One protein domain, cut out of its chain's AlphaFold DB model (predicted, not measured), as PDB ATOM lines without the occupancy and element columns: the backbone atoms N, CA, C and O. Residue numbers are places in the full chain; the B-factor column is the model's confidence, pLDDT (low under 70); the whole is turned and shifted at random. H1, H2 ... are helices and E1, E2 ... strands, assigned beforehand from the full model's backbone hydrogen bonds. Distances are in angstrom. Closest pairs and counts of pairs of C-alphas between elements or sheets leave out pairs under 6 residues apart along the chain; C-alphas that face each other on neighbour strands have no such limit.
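AT A GLANCE: This is residues 2 to 66 of the 222 residues of an uncharacterized protein of Clytia hemisphaerica (UniProt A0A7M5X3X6). A small two-strand ribbon, E1 beside E2, runs through the middle, and the chain goes from one strand to the other by way of the longest helix, H1, whose first residues, 14 to 18, come near E2, and the short H2. H3 and H4 meet beyond the last residue of E2, Ala 35, the same end of the strand that the first residue of H1, Met 14, comes near, and residues 53 to 66 form a tail with no named element. The printed part has 65 residues with four named helices and two named strands, in the order E1, H1, H2, E2, H3, H4; the sheet, E1 then E2, is parallel, and the class is mixed. The whole is compact, with a radius of gyration of the C-alphas of 11.5 A and spans of 28 by 28 by 17 A.

IN THESE COORDINATES: E1 is residues 7 to 10, from C-alpha 7 at (82.508, 106.557, 31.381), 9.9 A long. H1 is residues 14 to 24, 15.0 A. H2 is residues 28 to 31 and E2 residues 32 to 35, 9.5 A. H3 is residues 38 to 41. H4 is residues 46 to 52, 10.0 A, ending at C-alpha 52 at (82.016, 93.386, 36.992).

HOW THE PARTS SIT: E1 and E2 are parallel at 30 degrees, with N 33 and O 7 at 2.8 A, within hydrogen-bond range. E1, H1, H2 and E2 make a strand-helix-strand unit, two parallel strands joined through helices, with a right-handed crossover. The closest C-alphas of H1 and E2, Met 14 and Ala 35, are 6.6 A apart. H1 and H2 only just touch, only at the corner, with C-alphas 22 and 28 closest at 6.4 A. H1 and H4 only just touch, with 3 pairs of C-alphas within 8 A, closest Cys 15 and Cys 48 at 6.5 A, at a steep tilt of 47 degrees, the same way. H3 and H4 only just touch, with 3 such pairs, closest Ala 41 and Gln 49 at 5.1 A. Every O i to N i+4 pair is within hydrogen-bond range in H4, and 5 of 7 in H1; H2 and H3 are too short for such a pair.

THE WHOLE: The farthest C-alphas, Ile 2 and Ser 45, are 31.4 A apart. The printed part has no cut, and its links between named elements are tight. Residues 22 to 27, of which 22 to 24 belong to H1, stand free. Residues 2 to 6, 60 to 61 and 63 have pLDDT under 70.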
ATOM      1  N   ILE A   2      89.002 114.765  35.179       33.09
ATOM      2  CA  ILE A   2      87.983 113.745  34.891       33.09
ATOM      3  C   ILE A   2      88.763 112.424  34.785       33.09
ATOM      4  O   ILE A   2      89.794 112.424  34.111       33.09
ATOM      5  N   PRO A   3      88.364 111.337  35.466       43.62
ATOM      6  CA  PRO A   3      89.086 110.068  35.394       43.62
ATOM      7  C   PRO A   3      89.128 109.559  33.941       43.62
ATOM      8  O   PRO A   3      88.094 109.289  33.345       43.62
ATOM      9  N   ASN A   4      90.334 109.516  33.364       49.81
ATOM     10  CA  ASN A   4      90.764 108.831  32.131       49.81
ATOM     11  C   ASN A   4      89.814 108.785  30.907       49.81
ATOM     12  O   ASN A   4      89.857 107.832  30.133       49.81
ATOM     13  N   GLY A   5      88.930 109.773  30.723       55.25
ATOM     14  CA  GLY A   5      87.966 109.813  29.607       55.25
ATOM     15  C   GLY A   5      86.963 108.648  29.569       55.25
ATOM     16  O   GLY A   5      86.126 108.585  28.675       55.25
ATOM     17  N   THR A   6      87.025 107.737  30.541       57.44
ATOM     18  CA  THR A   6      86.247 106.502  30.573       57.44
ATOM     19  C   THR A   6      84.959 106.747  31.344       57.44
ATOM     20  O   THR A   6      84.990 107.184  32.495       57.44
ATOM     21  N   ARG A   7      83.814 106.462  30.721       72.56
ATOM     22  CA  ARG A   7      82.508 106.557  31.381       72.56
ATOM     23  C   ARG A   7      82.209 105.222  32.048       72.56
ATOM     24  O   ARG A   7      82.283 104.185  31.402       72.56
ATOM     25  N   PHE A   8      81.879 105.241  33.332       79.25
ATOM     26  CA  PHE A   8      81.459 104.041  34.050       79.25
ATOM     27  C   PHE A   8      79.942 104.025  34.187       79.25
ATOM     28  O   PHE A   8      79.335 105.059  34.466       79.25
ATOM     29  N   CYS A   9      79.341 102.854  34.018       81.62
ATOM     30  CA  CYS A   9      77.944 102.615  34.346       81.62
ATOM     31  C   CYS A   9      77.902 101.705  35.571       81.62
ATOM     32  O   CYS A   9      78.394 100.583  35.507       81.62
ATOM     33  N   PHE A  10      77.357 102.197  36.682       82.06
ATOM     34  CA  PHE A  10      77.168 101.410  37.899       82.06
ATOM     35  C   PHE A  10      75.701 101.011  38.034       82.06
ATOM     36  O   PHE A  10      74.822 101.864  37.922       82.06
ATOM     37  N   ALA A  11      75.444  99.729  38.287       83.19
ATOM     38  CA  ALA A  11      74.113  99.205  38.580       83.19
ATOM     39  C   ALA A  11      74.219  97.981  39.491       83.19
ATOM     40  O   ALA A  11      75.210  97.261  39.432       83.19
ATOM     41  N   ASP A  12      73.180  97.707  40.276       83.56
ATOM     42  CA  ASP A  12      73.178  96.598  41.238       83.56
ATOM     43  C   ASP A  12      73.187  95.232  40.543       83.56
ATOM     44  O   ASP A  12      73.828  94.297  41.001       83.56
ATOM     45  N   VAL A  13      72.531  95.127  39.381       85.62
ATOM     46  CA  VAL A  13      72.406  93.879  38.610       85.62
ATOM     47  C   VAL A  13      73.039  94.022  37.224       85.62
ATOM     48  O   VAL A  13      72.456  93.647  36.200       85.62
ATOM     49  N   MET A  14      74.259  94.566  37.176       84.88
ATOM     50  CA  MET A  14      74.959  94.831  35.912       84.88
ATOM     51  C   MET A  14      75.164  93.568  35.060       84.88
ATOM     52  O   MET A  14      75.091  93.630  33.837       84.88
ATOM     53  N   CYS A  15      75.309  92.395  35.688       84.19
ATOM     54  CA  CYS A  15      75.449  91.122  34.976       84.19
ATOM     55  C   CYS A  15      74.233  90.751  34.104       84.19
ATOM     56  O   CYS A  15      74.400  90.067  33.096       84.19
ATOM     57  N   LYS A  16      73.022  91.200  34.467       85.94
ATOM     58  CA  LYS A  16      71.803  90.993  33.665       85.94
ATOM     59  C   LYS A  16      71.503  92.184  32.761       85.94
ATOM     60  O   LYS A  16      71.019  91.991  31.650       85.94
ATOM     61  N   LEU A  17      71.792  93.396  33.233       84.69
ATOM     62  CA  LEU A  17      71.519  94.631  32.504       84.69
ATOM     63  C   LEU A  17      72.453  94.810  31.299       84.69
ATOM     64  O   LEU A  17      71.999  95.154  30.211       84.69
ATOM     65  N   TRP A  18      73.746  94.532  31.457       87.50
ATOM     66  CA  TRP A  18      74.736  94.794  30.416       87.50
ATOM     67  C   TRP A  18      74.494  94.025  29.104       87.50
ATOM     68  O   TRP A  18      74.517  94.655  28.046       87.50
ATOM     69  N   PRO A  19      74.182  92.709  29.111       87.25
ATOM     70  CA  PRO A  19      73.834  91.989  27.883       87.25
ATOM     71  C   PRO A  19      72.608  92.556  27.159       87.25
ATOM     72  O   PRO A  19      72.504  92.416  25.942       87.25
ATOM     73  N   PHE A  20      71.673  93.159  27.899       87.12
ATOM     74  CA  PHE A  20      70.506  93.822  27.327       87.12
ATOM     75  C   PHE A  20      70.894  95.158  26.681       87.12
ATOM     76  O   PHE A  20      70.601  95.354  25.507       87.12
ATOM     77  N   MET A  21      71.637  96.019  27.387       82.44
ATOM     78  CA  MET A  21      72.101  97.313  26.856       82.44
ATOM     79  C   MET A  21      72.926  97.154  25.577       82.44
ATOM     80  O   MET A  21      72.708  97.852  24.598       82.44
ATOM     81  N   VAL A  22      73.842  96.185  25.567       87.75
ATOM     82  CA  VAL A  22      74.688  95.877  24.405       87.75
ATOM     83  C   VAL A  22      73.883  95.382  23.203       87.75
ATOM     84  O   VAL A  22      74.318  95.542  22.065       87.75
ATOM     85  N   ARG A  23      72.764  94.693  23.450       87.81
ATOM     86  CA  ARG A  23      71.894  94.188  22.384       87.81
ATOM     87  C   ARG A  23      71.133  95.327  21.715       87.81
ATOM     88  O   ARG A  23      70.915  95.252  20.512       87.81
ATOM     89  N   ASP A  24      70.723  96.311  22.506       85.50
ATOM     90  CA  ASP A  24      70.003  97.493  22.040       85.50
ATOM     91  C   ASP A  24      70.932  98.443  21.272       85.50
ATOM     92  O   ASP A  24      70.642  98.821  20.140       85.50
ATOM     93  N   ASP A  25      72.111  98.724  21.832       82.19
ATOM     94  CA  ASP A  25      73.146  99.525  21.184       82.19
ATOM     95  C   ASP A  25      74.541  98.943  21.453       82.19
ATOM     96  O   ASP A  25      75.112  99.023  22.546       82.19
ATOM     97  N   ALA A  26      75.124  98.357  20.407       86.62
ATOM     98  CA  ALA A  26      76.447  97.749  20.473       86.62
ATOM     99  C   ALA A  26      77.575  98.780  20.665       86.62
ATOM    100  O   ALA A  26      78.623  98.420  21.215       86.62
ATOM    101  N   SER A  27      77.370 100.042  20.265       80.38
ATOM    102  CA  SER A  27      78.377 101.113  20.352       80.38
ATOM    103  C   SER A  27      78.696 101.507  21.800       80.38
ATOM    104  O   SER A  27      79.786 101.999  22.106       80.38
ATOM    105  N   ILE A  28      77.796 101.188  22.738       79.38
ATOM    106  CA  ILE A  28      77.977 101.410  24.179       79.38
ATOM    107  C   ILE A  28      79.250 100.725  24.703       79.38
ATOM    108  O   ILE A  28      79.900 101.255  25.606       79.38
ATOM    109  N   LYS A  29      79.666  99.594  24.113       80.56
ATOM    110  CA  LYS A  29      80.892  98.872  24.506       80.56
ATOM    111  C   LYS A  29      82.169  99.693  24.350       80.56
ATOM    112  O   LYS A  29      83.129  99.455  25.077       80.56
ATOM    113  N   GLU A  30      82.195 100.611  23.391       79.69
ATOM    114  CA  GLU A  30      83.388 101.395  23.066       79.69
ATOM    115  C   GLU A  30      83.554 102.589  24.012       79.69
ATOM    116  O   GLU A  30      84.667 103.055  24.248       79.69
ATOM    117  N   SER A  31      82.448 103.074  24.583       73.19
ATOM    118  CA  SER A  31      82.413 104.326  25.342       73.19
ATOM    119  C   SER A  31      82.176 104.149  26.842       73.19
ATOM    120  O   SER A  31      82.579 105.016  27.628       73.19
ATOM    121  N   ILE A  32      81.530 103.054  27.257       81.12
ATOM    122  CA  ILE A  32      81.089 102.828  28.633       81.12
ATOM    123  C   ILE A  32      81.660 101.514  29.167       81.12
ATOM    124  O   ILE A  32      81.555 100.462  28.543       81.12
ATOM    125  N   LYS A  33      82.220 101.566  30.378       82.69
ATOM    126  CA  LYS A  33      82.614 100.382  31.143       82.69
ATOM    127  C   LYS A  33      81.534 100.046  32.183       82.69
ATOM    128  O   LYS A  33      81.240 100.886  33.038       82.69
ATOM    129  N   PRO A  34      80.944  98.845  32.140       84.94
ATOM    130  CA  PRO A  34      79.992  98.384  33.146       84.94
ATOM    131  C   PRO A  34      80.698  98.054  34.456       84.94
ATOM    132  O   PRO A  34      81.793  97.496  34.450       84.94
ATOM    133  N   ALA A  35      80.046  98.359  35.570       84.31
ATOM    134  CA  ALA A  35      80.571  98.143  36.904       84.31
ATOM    135  C   ALA A  35      79.461  97.766  37.899       84.31
ATOM    136  O   ALA A  35      78.334  98.259  37.830       84.31
ATOM    137  N   LEU A  36      79.804  96.911  38.857       83.38
ATOM    138  CA  LEU A  36      79.056  96.645  40.081       83.38
ATOM    139  C   LEU A  36      79.675  97.453  41.219       83.38
ATOM    140  O   LEU A  36      80.902  97.588  41.312       83.38
ATOM    141  N   SER A  37      78.832  97.957  42.116       80.31
ATOM    142  CA  SER A  37      79.311  98.509  43.379       80.31
ATOM    143  C   SER A  37      79.876  97.383  44.258       80.31
ATOM    144  O   SER A  37      79.455  96.232  44.160       80.31
ATOM    145  N   ILE A  38      80.866  97.689  45.103       78.06
ATOM    146  CA  ILE A  38      81.563  96.680  45.928       78.06
ATOM    147  C   ILE A  38      80.590  95.938  46.847       78.06
ATOM    148  O   ILE A  38      80.715  94.729  47.034       78.06
ATOM    149  N   MET A  39      79.629  96.667  47.424       78.94
ATOM    150  CA  MET A  39      78.646  96.091  48.340       78.94
ATOM    151  C   MET A  39      77.728  95.123  47.597       78.94
ATOM    152  O   MET A  39      77.561  93.986  48.035       78.94
ATOM    153  N   HIS A  40      77.226  95.525  46.429       79.50
ATOM    154  CA  HIS A  40      76.341  94.688  45.627       79.50
ATOM    155  C   HIS A  40      77.062  93.516  44.962       79.50
ATOM    156  O   HIS A  40      76.510  92.419  44.906       79.50
ATOM    157  N   ALA A  41      78.317  93.690  44.537       81.81
ATOM    158  CA  ALA A  41      79.108  92.615  43.946       81.81
ATOM    159  C   ALA A  41      79.164  91.386  44.868       81.81
ATOM    160  O   ALA A  41      78.974  90.268  44.397       81.81
ATOM    161  N   LYS A  42      79.321  91.575  46.185       82.81
ATOM    162  CA  LYS A  42      79.366  90.469  47.162       82.81
ATOM    163  C   LYS A  42      78.098  89.610  47.198       82.81
ATOM    164  O   LYS A  42      78.182  88.447  47.575       82.81
ATOM    165  N   GLY A  43      76.947  90.164  46.816       83.50
ATOM    166  CA  GLY A  43      75.683  89.428  46.718       83.50
ATOM    167  C   GLY A  43      75.552  88.584  45.447       83.50
ATOM    168  O   GLY A  43      74.601  87.818  45.314       83.50
ATOM    169  N   HIS A  44      76.483  88.720  44.501       84.81
ATOM    170  CA  HIS A  44      76.478  87.997  43.236       84.81
ATOM    171  C   HIS A  44      77.412  86.784  43.260       84.81
ATOM    172  O   HIS A  44      78.261  86.638  44.141       84.81
ATOM    173  N   SER A  45      77.279  85.929  42.240       84.75
ATOM    174  CA  SER A  45      78.194  84.810  42.015       84.75
ATOM    175  C   SER A  45      79.642  85.293  41.860       84.75
ATOM    176  O   SER A  45      79.899  86.439  41.474       84.75
ATOM    177  N   ILE A  46      80.601  84.419  42.163       82.12
ATOM    178  CA  ILE A  46      82.031  84.765  42.154       82.12
ATOM    179  C   ILE A  46      82.467  85.242  40.761       82.12
ATOM    180  O   ILE A  46      83.227  86.201  40.649       82.12
ATOM    181  N   GLU A  47      81.927  84.660  39.691       82.56
ATOM    182  CA  GLU A  47      82.214  85.086  38.319       82.56
ATOM    183  C   GLU A  47      81.766  86.534  38.088       82.56
ATOM    184  O   GLU A  47      82.497  87.336  37.508       82.56
ATOM    185  N   CYS A  48      80.592  86.910  38.602       81.81
ATOM    186  CA  CYS A  48      80.104  88.282  38.507       81.81
ATOM    187  C   CYS A  48      80.975  89.258  39.306       81.81
ATOM    188  O   CYS A  48      81.215  90.375  38.844       81.81
ATOM    189  N   GLN A  49      81.455  88.846  40.480       82.31
ATOM    190  CA  GLN A  49      82.364  89.653  41.295       82.31
ATOM    191  C   GLN A  49      83.662  89.943  40.550       82.31
ATOM    192  O   GLN A  49      84.114  91.082  40.524       82.31
ATOM    193  N   VAL A  50      84.237  88.935  39.905       82.06
ATOM    194  CA  VAL A  50      85.489  89.076  39.156       82.06
ATOM    195  C   VAL A  50      85.317  89.960  37.923       82.06
ATOM    196  O   VAL A  50      86.152  90.829  37.665       82.06
ATOM    197  N   VAL A  51      84.257  89.732  37.145       83.62
ATOM    198  CA  VAL A  51      84.071  90.398  35.848       83.62
ATOM    199  C   VAL A  51      83.638  91.847  36.021       83.62
ATOM    200  O   VAL A  51      84.130  92.724  35.314       83.62
ATOM    201  N   TRP A  52      82.714  92.106  36.945       82.19
ATOM    202  CA  TRP A  52      82.016  93.386  36.992       82.19
ATOM    203  C   TRP A  52      82.382  94.254  38.192       82.19
ATOM    204  O   TRP A  52      81.965  95.405  38.213       82.19
ATOM    205  N   SER A  53      83.109  93.776  39.209       81.69
ATOM    206  CA  SER A  53      83.367  94.623  40.384       81.69
ATOM    207  C   SER A  53      84.171  95.875  40.025       81.69
ATOM    208  O   SER A  53      85.235  95.819  39.402       81.69
ATOM    209  N   GLY A  54      83.655  97.018  40.483       76.19
ATOM    210  CA  GLY A  54      84.245  98.329  40.265       76.19
ATOM    211  C   GLY A  54      85.674  98.460  40.788       76.19
ATOM    212  O   GLY A  54      86.440  99.208  40.196       76.19
ATOM    213  N   GLU A  55      86.083  97.717  41.824       73.81
ATOM    214  CA  GLU A  55      87.467  97.758  42.343       73.81
ATOM    215  C   GLU A  55      88.496  97.241  41.339       73.81
ATOM    216  O   GLU A  55      89.646  97.682  41.329       73.81
ATOM    217  N   TRP A  56      88.083  96.314  40.479       73.00
ATOM    218  CA  TRP A  56      88.952  95.707  39.479       73.00
ATOM    219  C   TRP A  56      88.912  96.464  38.150       73.00
ATOM    220  O   TRP A  56      89.589  96.067  37.204       73.00
ATOM    221  N   LEU A  57      88.191  97.575  38.043       74.69
ATOM    222  CA  LEU A  57      88.186  98.377  36.827       74.69
ATOM    223  C   LEU A  57      89.294  99.430  36.856       74.69
ATOM    224  O   LEU A  57      89.570 100.082  37.857       74.69
ATOM    225  N   GLU A  58      89.977  99.588  35.729       71.75
ATOM    226  CA  GLU A  58      90.991 100.626  35.606       71.75
ATOM    227  C   GLU A  58      90.325 102.007  35.555       71.75
ATOM    228  O   GLU A  58      89.500 102.266  34.678       71.75
ATOM    229  N   GLY A  59      90.705 102.892  36.482       70.81
ATOM    230  CA  GLY A  59      90.245 104.283  36.540       70.81
ATOM    231  C   GLY A  59      89.053 104.558  37.466       70.81
ATOM    232  O   GLY A  59      88.720 105.724  37.663       70.81
ATOM    233  N   THR A  60      88.440 103.538  38.070       67.88
ATOM    234  CA  THR A  60      87.318 103.690  39.024       67.88
ATOM    235  C   THR A  60      87.754 104.142  40.417       67.88
ATOM    236  O   THR A  60      86.958 104.723  41.152       67.88
ATOM    237  N   GLY A  61      89.022 103.927  40.781       67.50
ATOM    238  CA  GLY A  61      89.515 104.191  42.133       67.50
ATOM    239  C   GLY A  61      88.804 103.339  43.195       67.50
ATOM    240  O   GLY A  61      87.960 102.496  42.900       67.50
ATOM    241  N   ARG A  62      89.151 103.546  44.471       70.31
ATOM    242  CA  ARG A  62      88.471 102.861  45.579       70.31
ATOM    243  C   ARG A  62      87.144 103.566  45.869       70.31
ATOM    244  O   ARG A  62      87.133 104.623  46.500       70.31
ATOM    245  N   SER A  63      86.044 103.001  45.375       69.06
ATOM    246  CA  SER A  63      84.684 103.480  45.663       69.06
ATOM    247  C   SER A  63      84.227 103.048  47.059       69.06
ATOM    248  O   SER A  63      84.722 102.052  47.581       69.06
ATOM    249  N   THR A  64      83.253 103.739  47.656       72.69
ATOM    250  CA  THR A  64      82.629 103.292  48.918       72.69
ATOM    251  C   THR A  64      81.761 102.049  48.731       72.69
ATOM    252  O   THR A  64      81.538 101.311  49.682       72.69
ATOM    253  N   GLY A  65      81.299 101.801  47.501       75.62
ATOM    254  CA  GLY A  65      80.397 100.699  47.186       75.62
ATOM    255  C   GLY A  65      78.920 101.008  47.421       75.62
ATOM    256  O   GLY A  65      78.126 100.099  47.249       75.62
ATOM    257  N   GLU A  66      78.576 102.258  47.754       80.12
ATOM    258  CA  GLU A  66      77.198 102.724  48.008       80.12
ATOM    259  C   GLU A  66      76.715 103.758  46.963       80.12
ATOM    260  O   GLU A  66      75.824 104.572  47.208       80.12
TER     261      GLU A  66